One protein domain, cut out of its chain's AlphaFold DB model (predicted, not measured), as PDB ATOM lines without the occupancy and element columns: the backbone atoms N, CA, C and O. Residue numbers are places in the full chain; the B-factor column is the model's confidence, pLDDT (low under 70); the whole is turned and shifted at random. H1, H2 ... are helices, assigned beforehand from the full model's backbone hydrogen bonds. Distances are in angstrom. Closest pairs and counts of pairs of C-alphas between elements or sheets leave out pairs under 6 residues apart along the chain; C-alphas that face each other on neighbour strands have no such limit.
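Overview. This is residues 297 to 382 of the 457 residues of an uncharacterized protein of SAR202 cluster bacterium Io17-Chloro-G2 (UniProt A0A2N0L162). Two groups of helices make an elongated body: at one end H1 and H3 cross, with the short pair H2 and H4 near them, and at the other end H5 and H6 cross. H5 leads away from the start of H1, and after a long link H6 folds back toward H1. The printed part has 86 residues with six named helices, H1 to H6 in chain order, and no named strand; the class is all helix. It is compact, with a radius of gyration of the C-alphas of 13.2 A, and spans 38 by 20 by 19 A.

Along the chain. H1, residues 297 to 307, begins at C-alpha 297 (16.746, 20.832, -44.191) and is 15.5 A long. H2 is residues 314 to 317, H3 is residues 320 to 329, 14.0 A long, and H4 is residues 337 to 340. H5, residues 343 to 358, is the longest at 22.2 A. H6, residues 370 to 380, is 15.1 A long and ends at C-alpha 380 (14.119, 33.980, -41.738).

Arrangement. H1 touches H3 at a steep tilt of 51 degrees, opposite ways; their closest C-alphas, of Val 303 and Ala 326, are 5.9 A apart. H2 touches H4, closest at the C-alphas of Gly 314 and Gly 338, 6.2 A. H5 touches H1 with residues 345 to 349 alone, about perpendicular at 79 degrees, closest at the C-alphas of Pro 297 and Ser 349, 6.7 A. H5 and H6 touch at a steep tilt of 55 degrees, opposite ways, closest at the C-alphas of Ala 354 and Val 376, 5.7 A. H3 and H6 are apart. Every O i to N i+4 pair is within hydrogen-bond range in H1, H3, H5 and H6; H2 and H4 are too short for such a pair.

Size, cuts and confidence. The C-alphas farthest apart, of Gly 335 and Thr 369, are 39.5 A apart. The printed part has no cut, and the link from H5 to H6 is long. Mean pLDDT of the printed part is 72.7, with 19 residues under 70, among them residues 377 to 379.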
ATOM      1  N   PRO A 297      17.184  19.852 -45.193       64.88
ATOM      2  CA  PRO A 297      16.746  20.832 -44.191       64.88
ATOM      3  C   PRO A 297      17.881  21.338 -43.289       64.88
ATOM      4  O   PRO A 297      17.971  22.532 -43.011       64.88
ATOM      5  N   VAL A 298      18.799  20.452 -42.890       61.75
ATOM      6  CA  VAL A 298      19.976  20.811 -42.077       61.75
ATOM      7  C   VAL A 298      20.946  21.666 -42.892       61.75
ATOM      8  O   VAL A 298      21.504  22.646 -42.399       61.75
ATOM      9  N   THR A 299      21.116  21.326 -44.169       75.12
ATOM     10  CA  THR A 299      21.976  22.090 -45.077       75.12
ATOM     11  C   THR A 299      21.396  23.482 -45.358       75.12
ATOM     12  O   THR A 299      22.146  24.452 -45.412       75.12
ATOM     13  N   LEU A 300      20.071  23.608 -45.473       73.25
ATOM     14  CA  LEU A 300      19.373  24.880 -45.663       73.25
ATOM     15  C   LEU A 300      19.515  25.807 -44.450       73.25
ATOM     16  O   LEU A 300      19.852  26.976 -44.614       73.25
ATOM     17  N   GLU A 301      19.352  25.299 -43.229       67.44
ATOM     18  CA  GLU A 301      19.584  26.108 -42.023       67.44
ATOM     19  C   GLU A 301      21.043  26.596 -41.933       67.44
ATOM     20  O   GLU A 301      21.280  27.749 -41.572       67.44
ATOM     21  N   CYS A 302      22.016  25.770 -42.341       67.12
ATOM     22  CA  CYS A 302      23.416  26.197 -42.441       67.12
ATOM     23  C   CYS A 302      23.589  27.363 -43.426       67.12
ATOM     24  O   CYS A 302      24.194  28.377 -43.078       67.12
ATOM     25  N   VAL A 303      23.022  27.255 -44.636       76.50
ATOM     26  CA  VAL A 303      23.109  28.323 -45.646       76.50
ATOM     27  C   VAL A 303      22.469  29.613 -45.134       76.50
ATOM     28  O   VAL A 303      23.074  30.677 -45.267       76.50
ATOM     29  N   ARG A 304      21.302  29.520 -44.479       74.94
ATOM     30  CA  ARG A 304      20.642  30.677 -43.859       74.94
ATOM     31  C   ARG A 304      21.532  31.333 -42.806       74.94
ATOM     32  O   ARG A 304      21.603  32.553 -42.758       74.94
ATOM     33  N   GLY A 305      22.231  30.543 -41.994       60.03
ATOM     34  CA  GLY A 305      23.144  31.057 -40.973       60.03
ATOM     35  C   GLY A 305      24.378  31.761 -41.546       60.03
ATOM     36  O   GLY A 305      24.788  32.790 -41.020       60.03
ATOM     37  N   VAL A 306      24.955  31.238 -42.631       70.19
ATOM     38  CA  VAL A 306      26.162  31.806 -43.262       70.19
ATOM     39  C   VAL A 306      25.847  33.076 -44.050       70.19
ATOM     40  O   VAL A 306      26.596  34.048 -43.983       70.19
ATOM     41  N   LEU A 307      24.750  33.072 -44.810       72.62
ATOM     42  CA  LEU A 307      24.391  34.182 -45.696       72.62
ATOM     43  C   LEU A 307      23.467  35.206 -45.030       72.62
ATOM     44  O   LEU A 307      23.274  36.295 -45.562       72.62
ATOM     45  N   GLY A 308      22.855  34.845 -43.903       65.81
ATOM     46  CA  GLY A 308      21.769  35.593 -43.273       65.81
ATOM     47  C   GLY A 308      20.405  35.367 -43.932       65.81
ATOM     48  O   GLY A 308      19.392  35.724 -43.345       65.81
ATOM     49  N   TYR A 309      20.342  34.758 -45.119       75.12
ATOM     50  CA  TYR A 309      19.115  34.491 -45.875       75.12
ATOM     51  C   TYR A 309      19.219  33.168 -46.646       75.12
ATOM     52  O   TYR A 309      20.310  32.622 -46.819       75.12
ATOM     53  N   LEU A 310      18.090  32.658 -47.149       79.50
ATOM     54  CA  LEU A 310      18.080  31.556 -48.115       79.50
ATOM     55  C   LEU A 310      17.868  32.069 -49.550       79.50
ATOM     56  O   LEU A 310      16.864  32.742 -49.788       79.50
ATOM     57  N   PRO A 311      18.756  31.737 -50.507       78.75
ATOM     58  CA  PRO A 311      18.569  32.057 -51.924       78.75
ATOM     59  C   PRO A 311      17.314  31.372 -52.483       78.75
ATOM     60  O   PRO A 311      17.284  30.149 -52.634       78.75
ATOM     61  N   ALA A 312      16.273  32.145 -52.791       70.12
ATOM     62  CA  ALA A 312      14.974  31.622 -53.221       70.12
ATOM     63  C   ALA A 312      15.017  31.063 -54.649       70.12
ATOM     64  O   ALA A 312      14.317  30.104 -54.975       70.12
ATOM     65  N   THR A 313      15.875  31.641 -55.491       68.81
ATOM     66  CA  THR A 313      16.083  31.228 -56.888       68.81
ATOM     67  C   THR A 313      17.316  30.335 -57.072       68.81
ATOM     68  O   THR A 313      17.736  30.042 -58.197       68.81
ATOM     69  N   GLY A 314      17.880  29.854 -55.960       71.19
ATOM     70  CA  GLY A 314      19.055  28.994 -55.941       71.19
ATOM     71  C   GLY A 314      20.374  29.760 -56.116       71.19
ATOM     72  O   GLY A 314      20.430  30.974 -55.919       71.19
ATOM     73  N   PRO A 315      21.468  29.079 -56.500       71.81
ATOM     74  CA  PRO A 315      22.809  29.676 -56.519       71.81
ATOM     75  C   PRO A 315      23.010  30.813 -57.529       71.81
ATOM     76  O   PRO A 315      24.013  31.512 -57.461       71.81
ATOM     77  N   ARG A 316      22.063  31.030 -58.452       75.12
ATOM     78  CA  ARG A 316      22.098  32.154 -59.406       75.12
ATOM     79  C   ARG A 316      21.879  33.514 -58.742       75.12
ATOM     80  O   ARG A 316      22.215  34.530 -59.332       75.12
ATOM     81  N   GLU A 317      21.309  33.524 -57.543       74.25
ATOM     82  CA  GLU A 317      21.052  34.735 -56.758       74.25
ATOM     83  C   GLU A 317      22.262  35.187 -55.928       74.25
ATOM     84  O   GLU A 317      22.228  36.239 -55.296       74.25
ATOM     85  N   MET A 318      23.309  34.361 -55.877       76.25
ATOM     86  CA  MET A 318      24.447  34.528 -54.981       76.25
ATOM     87  C   MET A 318      25.646  35.129 -55.716       76.25
ATOM     88  O   MET A 318      25.898  34.822 -56.882       76.25
ATOM     89  N   THR A 319      26.438  35.943 -55.017       79.88
ATOM     90  CA  THR A 319      27.761  36.358 -55.505       79.88
ATOM     91  C   THR A 319      28.769  35.209 -55.401       79.88
ATOM     92  O   THR A 319      28.574  34.266 -54.634       79.88
ATOM     93  N   GLN A 320      29.889  35.297 -56.128       75.50
ATOM     94  CA  GLN A 320      30.955  34.292 -56.037       75.50
ATOM     95  C   GLN A 320      31.498  34.152 -54.605       75.50
ATOM     96  O   GLN A 320      31.679  33.041 -54.120       75.50
ATOM     97  N   GLU A 321      31.649  35.265 -53.886       65.38
ATOM     98  CA  GLU A 321      32.060  35.258 -52.477       65.38
ATOM     99  C   GLU A 321      31.045  34.538 -51.574       65.38
ATOM    100  O   GLU A 321      31.431  33.787 -50.681       65.38
ATOM    101  N   GLN A 322      29.742  34.714 -51.819       74.75
ATOM    102  CA  GLN A 322      28.686  34.015 -51.082       74.75
ATOM    103  C   GLN A 322      28.658  32.516 -51.402       74.75
ATOM    104  O   GLN A 322      28.407  31.701 -50.512       74.75
ATOM    105  N   LEU A 323      28.929  32.142 -52.654       76.88
ATOM    106  CA  LEU A 323      29.048  30.745 -53.078       76.88
ATOM    107  C   LEU A 323      30.231  30.061 -52.389       76.88
ATOM    108  O   LEU A 323      30.074  28.957 -51.863       76.88
ATOM    109  N   ASP A 324      31.377  30.737 -52.321       72.44
ATOM    110  CA  ASP A 324      32.584  30.228 -51.670       72.44
ATOM    111  C   ASP A 324      32.407  30.150 -50.143       72.44
ATOM    112  O   ASP A 324      32.770  29.145 -49.521       72.44
ATOM    113  N   ALA A 325      31.774  31.153 -49.526       67.75
ATOM    114  CA  ALA A 325      31.445  31.152 -48.101       67.75
ATOM    115  C   ALA A 325      30.484  30.008 -47.740       67.75
ATOM    116  O   ALA A 325      30.762  29.224 -46.834       67.75
ATOM    117  N   ALA A 326      29.385  29.843 -48.483       74.12
ATOM    118  CA  ALA A 326      28.425  28.771 -48.238       74.12
ATOM    119  C   ALA A 326      29.016  27.380 -48.537       74.12
ATOM    120  O   ALA A 326      28.792  26.437 -47.782       74.12
ATOM    121  N   GLY A 327      29.804  27.228 -49.606       73.62
ATOM    122  CA  GLY A 327      30.416  25.949 -49.986       73.62
ATOM    123  C   GLY A 327      31.553  25.496 -49.062       73.62
ATOM    124  O   GLY A 327      31.771  24.291 -48.876       73.62
ATOM    125  N   SER A 328      32.276  26.446 -48.463       69.56
ATOM    126  CA  SER A 328      33.309  26.158 -47.465       69.56
ATOM    127  C   SER A 328      32.712  25.859 -46.089       69.56
ATOM    128  O   SER A 328      33.155  24.901 -45.452       69.56
ATOM    129  N   ALA A 329      31.683  26.607 -45.674       66.38
ATOM    130  CA  ALA A 329      31.077  26.505 -44.348       66.38
ATOM    131  C   ALA A 329      29.980  25.433 -44.221       66.38
ATOM    132  O   ALA A 329      29.785  24.918 -43.124       66.38
ATOM    133  N   CYS A 330      29.284  25.065 -45.307       75.75
ATOM    134  CA  CYS A 330      28.193  24.083 -45.290       75.75
ATOM    135  C   CYS A 330      28.578  22.797 -46.044       75.75
ATOM    136  O   CYS A 330      28.414  22.714 -47.266       75.75
ATOM    137  N   PRO A 331      29.036  21.739 -45.343       72.56
ATOM    138  CA  PRO A 331      29.503  20.504 -45.976       72.56
ATOM    139  C   PRO A 331      28.448  19.817 -46.853       72.56
ATOM    140  O   PRO A 331      28.796  19.231 -47.876       72.56
ATOM    141  N   GLY A 332      27.161  19.933 -46.496       73.56
ATOM    142  CA  GLY A 332      26.041  19.334 -47.236       73.56
ATOM    143  C   GLY A 332      25.765  19.974 -48.598       73.56
ATOM    144  O   GLY A 332      25.040  19.402 -49.410       73.56
ATOM    145  N   LEU A 333      26.366  21.138 -48.866       77.44
ATOM    146  CA  LEU A 333      26.156  21.920 -50.082       77.44
ATOM    147  C   LEU A 333      27.121  21.530 -51.214       77.44
ATOM    148  O   LEU A 333      26.848  21.794 -52.390       77.44
ATOM    149  N   ARG A 334      28.245  20.877 -50.884       75.00
ATOM    150  CA  ARG A 334      29.294  20.508 -51.846       75.00
ATOM    151  C   ARG A 334      28.750  19.560 -52.913       75.00
ATOM    152  O   ARG A 334      28.289  18.465 -52.609       75.00
ATOM    153  N   GLY A 335      28.791  19.998 -54.171       72.62
ATOM    154  CA  GLY A 335      28.297  19.227 -55.319       72.62
ATOM    155  C   GLY A 335      26.773  19.051 -55.385       72.62
ATOM    156  O   GLY A 335      26.287  18.411 -56.311       72.62
ATOM    157  N   ARG A 336      26.010  19.622 -54.439       79.88
ATOM    158  CA  ARG A 336      24.547  19.461 -54.319       79.88
ATOM    159  C   ARG A 336      23.797  20.792 -54.235       79.88
ATOM    160  O   ARG A 336      22.613  20.822 -53.936       79.88
ATOM    161  N   MET A 337      24.462  21.904 -54.534       76.88
ATOM    162  CA  MET A 337      23.931  23.250 -54.313       76.88
ATOM    163  C   MET A 337      22.589  23.523 -55.012       76.88
ATOM    164  O   MET A 337      21.676  24.039 -54.379       76.88
ATOM    165  N   GLY A 338      22.425  23.117 -56.275       75.62
ATOM    166  CA  GLY A 338      21.143  23.251 -56.983       75.62
ATOM    167  C   GLY A 338      20.049  22.290 -56.497       75.62
ATOM    168  O   GLY A 338      18.869  22.583 -56.648       75.62
ATOM    169  N   GLN A 339      20.433  21.158 -55.898       79.81
ATOM    170  CA  GLN A 339      19.497  20.205 -55.296       79.81
ATOM    171  C   GLN A 339      18.986  20.727 -53.947       79.81
ATOM    172  O   GLN A 339      17.786  20.698 -53.693       79.81
ATOM    173  N   VAL A 340      19.903  21.225 -53.112       80.19
ATOM    174  CA  VAL A 340      19.619  21.736 -51.768       80.19
ATOM    175  C   VAL A 340      18.857  23.059 -51.838       80.19
ATOM    176  O   VAL A 340      17.830  23.203 -51.187       80.19
ATOM    177  N   LEU A 341      19.305  24.010 -52.666       81.69
ATOM    178  CA  LEU A 341      18.672  25.328 -52.833       81.69
ATOM    179  C   LEU A 341      17.539  25.313 -53.871       81.69
ATOM    180  O   LEU A 341      17.390  26.240 -54.666       81.69
ATOM    181  N   ASN A 342      16.745  24.242 -53.895       80.00
ATOM    182  CA  ASN A 342      15.550  24.178 -54.728       80.00
ATOM    183  C   ASN A 342      14.455  25.090 -54.135       80.00
ATOM    184  O   ASN A 342      14.180  24.976 -52.936       80.00
ATOM    185  N   PRO A 343      13.765  25.914 -54.951       75.19
ATOM    186  CA  PRO A 343      12.691  26.802 -54.500       75.19
ATOM    187  C   PRO A 343      11.663  26.163 -53.552       75.19
ATOM    188  O   PRO A 343      11.253  26.791 -52.582       75.19
ATOM    189  N   ARG A 344      11.271  24.898 -53.778       71.38
ATOM    190  CA  ARG A 344      10.305  24.199 -52.905       71.38
ATOM    191  C   ARG A 344      10.859  23.919 -51.509       71.38
ATOM    192  O   ARG A 344      10.141  24.055 -50.524       71.38
ATOM    193  N   ALA A 345      12.122  23.513 -51.427       72.69
ATOM    194  CA  ALA A 345      12.776  23.203 -50.159       72.69
ATOM    195  C   ALA A 345      13.086  24.487 -49.374       72.69
ATOM    196  O   ALA A 345      12.925  24.526 -48.155       72.69
ATOM    197  N   VAL A 346      13.449  25.559 -50.086       78.06
ATOM    198  CA  VAL A 346      13.643  26.892 -49.507       78.06
ATOM    199  C   VAL A 346      12.332  27.448 -48.941       78.06
ATOM    200  O   VAL A 346      12.322  27.910 -47.801       78.06
ATOM    201  N   ASP A 347      11.218  27.349 -49.675       72.69
ATOM    202  CA  ASP A 347       9.901  27.804 -49.197       72.69
ATOM    203  C   ASP A 347       9.439  27.021 -47.958       72.69
ATOM    204  O   ASP A 347       9.035  27.611 -46.955       72.69
ATOM    205  N   GLN A 348       9.594  25.692 -47.981       74.25
ATOM    206  CA  GLN A 348       9.312  24.835 -46.830       74.25
ATOM    207  C   GLN A 348      10.158  25.227 -45.609       74.25
ATOM    208  O   GLN A 348       9.620  25.398 -44.516       74.25
ATOM    209  N   SER A 349      11.463  25.440 -45.796       75.69
ATOM    210  CA  SER A 349      12.357  25.862 -44.715       75.69
ATOM    211  C   SER A 349      11.992  27.251 -44.173       75.69
ATOM    212  O   SER A 349      12.070  27.487 -42.968       75.69
ATOM    213  N   ASN A 350      11.557  28.181 -45.028       76.50
ATOM    214  CA  ASN A 350      11.106  29.504 -44.590       76.50
ATOM    215  C   ASN A 350       9.799  29.429 -43.790       76.50
ATOM    216  O   ASN A 350       9.653  30.152 -42.804       76.50
ATOM    217  N   ARG A 351       8.881  28.520 -44.141       74.31
ATOM    218  CA  ARG A 351       7.657  28.267 -43.360       74.31
ATOM    219  C   ARG A 351       7.964  27.705 -41.978       74.31
ATOM    220  O   ARG A 351       7.405  28.174 -40.991       74.31
ATOM    221  N   GLU A 352       8.873  26.740 -41.902       72.00
ATOM    222  CA  GLU A 352       9.329  26.169 -40.632       72.00
ATOM    223  C   GLU A 352      10.031  27.217 -39.761       72.00
ATOM    224  O   GLU A 352       9.825  27.259 -38.546       72.00
ATOM    225  N   CYS A 353      10.811  28.110 -40.375       71.75
ATOM    226  CA  CYS A 353      11.404  29.248 -39.682       71.75
ATOM    227  C   CYS A 353      10.334  30.215 -39.150       71.75
ATOM    228  O   CYS A 353      10.361  30.560 -37.970       71.75
ATOM    229  N   ALA A 354       9.353  30.603 -39.971       72.88
ATOM    230  CA  ALA A 354       8.281  31.504 -39.552       72.88
ATOM    231  C   ALA A 354       7.455  30.914 -38.400       72.88
ATOM    232  O   ALA A 354       7.206  31.599 -37.410       72.88
ATOM    233  N   GLN A 355       7.127  29.621 -38.467       75.75
ATOM    234  CA  GLN A 355       6.447  28.920 -37.378       75.75
ATOM    235  C   GLN A 355       7.265  28.930 -36.079       75.75
ATOM    236  O   GLN A 355       6.703  29.092 -34.997       75.75
ATOM    237  N   ARG A 356       8.594  28.788 -36.170       74.50
ATOM    238  CA  ARG A 356       9.510  28.836 -35.019       74.50
ATOM    239  C   ARG A 356       9.576  30.230 -34.390       74.50
ATOM    240  O   ARG A 356       9.649  30.336 -33.171       74.50
ATOM    241  N   VAL A 357       9.558  31.278 -35.212       74.00
ATOM    242  CA  VAL A 357       9.649  32.683 -34.775       74.00
ATOM    243  C   VAL A 357       8.334  33.174 -34.170       74.00
ATOM    244  O   VAL A 357       8.351  33.887 -33.170       74.00
ATOM    245  N   LEU A 358       7.202  32.794 -34.765       73.94
ATOM    246  CA  LEU A 358       5.878  33.279 -34.371       73.94
ATOM    247  C   LEU A 358       5.167  32.367 -33.362       73.94
ATOM    248  O   LEU A 358       4.236  32.797 -32.692       73.94
ATOM    249  N   GLY A 359       5.581  31.102 -33.247       69.31
ATOM    250  CA  GLY A 359       4.890  30.093 -32.435       69.31
ATOM    251  C   GLY A 359       3.621  29.530 -33.089       69.31
ATOM    252  O   GLY A 359       3.010  28.608 -32.552       69.31
ATOM    253  N   TYR A 360       3.244  30.037 -34.263       71.31
ATOM    254  CA  TYR A 360       2.179  29.530 -35.121       71.31
ATOM    255  C   TYR A 360       2.572  29.725 -36.588       71.31
ATOM    256  O   TYR A 360       3.423  30.553 -36.908       71.31
ATOM    257  N   LEU A 361       1.967  28.952 -37.489       75.94
ATOM    258  CA  LEU A 361       2.162  29.138 -38.922       75.94
ATOM    259  C   LEU A 361       1.034  30.033 -39.465       75.94
ATOM    260  O   LEU A 361      -0.113  29.574 -39.491       75.94
ATOM    261  N   PRO A 362       1.312  31.282 -39.881       69.31
ATOM    262  CA  PRO A 362       0.299  32.120 -40.511       69.31
ATOM    263  C   PRO A 362      -0.213  31.466 -41.808       69.31
ATOM    264  O   PRO A 362       0.556  30.778 -42.477       69.31
ATOM    265  N   PRO A 363      -1.495  31.645 -42.177       67.19
ATOM    266  CA  PRO A 363      -2.055  31.087 -43.413       67.19
ATOM    267  C   PRO A 363      -1.558  31.805 -44.676       67.19
ATOM    268  O   PRO A 363      -1.525  31.203 -45.746       67.19
ATOM    269  N   ASN A 364      -1.146  33.069 -44.555       70.50
ATOM    270  CA  ASN A 364      -0.491  33.866 -45.592       70.50
ATOM    271  C   ASN A 364       0.246  35.052 -44.948       70.50
ATOM    272  O   ASN A 364       0.149  35.275 -43.740       70.50
ATOM    273  N   VAL A 365       0.982  35.815 -45.755       65.94
ATOM    274  CA  VAL A 365       1.760  36.972 -45.288       65.94
ATOM    275  C   VAL A 365       0.852  38.078 -44.741       65.94
ATOM    276  O   VAL A 365       1.197  38.712 -43.750       65.94
ATOM    277  N   GLN A 366      -0.333  38.267 -45.329       71.06
ATOM    278  CA  GLN A 366      -1.295  39.301 -44.929       71.06
ATOM    279  C   GLN A 366      -1.906  39.051 -43.543       71.06
ATOM    280  O   GLN A 366      -2.426  39.972 -42.920       71.06
ATOM    281  N   ALA A 367      -1.848  37.812 -43.054       71.94
ATOM    282  CA  ALA A 367      -2.304  37.444 -41.722       71.94
ATOM    283  C   ALA A 367      -1.288  37.778 -40.614       71.94
ATOM    284  O   ALA A 367      -1.592  37.562 -39.441       71.94
ATOM    285  N   MET A 368      -0.090  38.266 -40.959       74.50
ATOM    286  CA  MET A 368       0.913  38.716 -39.995       74.50
ATOM    287  C   MET A 368       0.750  40.207 -39.690       74.50
ATOM    288  O   MET A 368       0.527  41.026 -40.580       74.50
ATOM    289  N   THR A 369       0.932  40.587 -38.430       79.31
ATOM    290  CA  THR A 369       1.080  41.996 -38.047       79.31
ATOM    291  C   THR A 369       2.393  42.579 -38.587       79.31
ATOM    292  O   THR A 369       3.316  41.850 -38.959       79.31
ATOM    293  N   ALA A 370       2.519  43.909 -38.600       72.44
ATOM    294  CA  ALA A 370       3.758  44.578 -39.008       72.44
ATOM    295  C   ALA A 370       4.970  44.145 -38.157       72.44
ATOM    296  O   ALA A 370       6.057  43.917 -38.687       72.44
ATOM    297  N   GLU A 371       4.776  43.954 -36.849       71.75
ATOM    298  CA  GLU A 371       5.832  43.486 -35.944       71.75
ATOM    299  C   GLU A 371       6.216  42.022 -36.184       71.75
ATOM    300  O   GLU A 371       7.388  41.661 -36.087       71.75
ATOM    301  N   GLU A 372       5.244  41.155 -36.468       74.44
ATOM    302  CA  GLU A 372       5.488  39.747 -36.798       74.44
ATOM    303  C   GLU A 372       6.198  39.620 -38.143       74.44
ATOM    304  O   GLU A 372       7.169  38.874 -38.270       74.44
ATOM    305  N   THR A 373       5.783  40.431 -39.115       72.94
ATOM    306  CA  THR A 373       6.418  40.543 -40.427       72.94
ATOM    307  C   THR A 373       7.877  40.967 -40.287       72.94
ATOM    308  O   THR A 373       8.759  40.311 -40.836       72.94
ATOM    309  N   GLN A 374       8.159  42.000 -39.487       71.44
ATOM    310  CA  GLN A 374       9.525  42.457 -39.224       71.44
ATOM    311  C   GLN A 374      10.374  41.374 -38.541       71.44
ATOM    312  O   GLN A 374      11.531  41.164 -38.911       71.44
ATOM    313  N   ARG A 375       9.803  40.647 -37.572       70.88
ATOM    314  CA  ARG A 375      10.479  39.536 -36.884       70.88
ATOM    315  C   ARG A 375      10.817  38.389 -37.838       70.88
ATOM    316  O   ARG A 375      11.944  37.897 -37.814       70.88
ATOM    317  N   VAL A 376       9.884  37.993 -38.704       75.25
ATOM    318  CA  VAL A 376      10.104  36.937 -39.707       75.25
ATOM    319  C   VAL A 376      11.105  37.383 -40.773       75.25
ATOM    320  O   VAL A 376      11.994  36.612 -41.125       75.25
ATOM    321  N   GLN A 377      11.035  38.626 -41.250       69.69
ATOM    322  CA  GLN A 377      11.999  39.157 -42.219       69.69
ATOM    323  C   GLN A 377      13.422  39.169 -41.655       69.69
ATOM    324  O   GLN A 377      14.354  38.717 -42.322       69.69
ATOM    325  N   ALA A 378      13.589  39.623 -40.411       63.66
ATOM    326  CA  ALA A 378      14.886  39.654 -39.747       63.66
ATOM    327  C   ALA A 378      15.449  38.245 -39.489       63.66
ATOM    328  O   ALA A 378      16.630  38.008 -39.724       63.66
ATOM    329  N   ALA A 379      14.617  37.309 -39.027       64.81
ATOM    330  CA  ALA A 379      15.075  35.988 -38.594       64.81
ATOM    331  C   ALA A 379      15.155  34.942 -39.720       64.81
ATOM    332  O   ALA A 379      16.002  34.053 -39.674       64.81
ATOM    333  N   CYS A 380      14.276  35.024 -40.722       72.19
ATOM    334  CA  CYS A 380      14.119  33.980 -41.738       72.19
ATOM    335  C   CYS A 380      14.617  34.388 -43.128       72.19
ATOM    336  O   CYS A 380      14.993  33.513 -43.910       72.19
ATOM    337  N   LEU A 381      14.629  35.693 -43.433       73.56
ATOM    338  CA  LEU A 381      14.879  36.228 -44.779       73.56
ATOM    339  C   LEU A 381      16.085  37.182 -44.852       73.56
ATOM    340  O   LEU A 381      16.321  37.786 -45.898       73.56
ATOM    341  N   GLY A 382      16.839  37.344 -43.762       62.22
ATOM    342  CA  GLY A 382      18.028  38.201 -43.720       62.22
ATOM    343  C   GLY A 382      17.744  39.681 -43.929       62.22
ATOM    344  O   GLY A 382      18.551  40.381 -44.535       62.22
TER     345      GLY A 382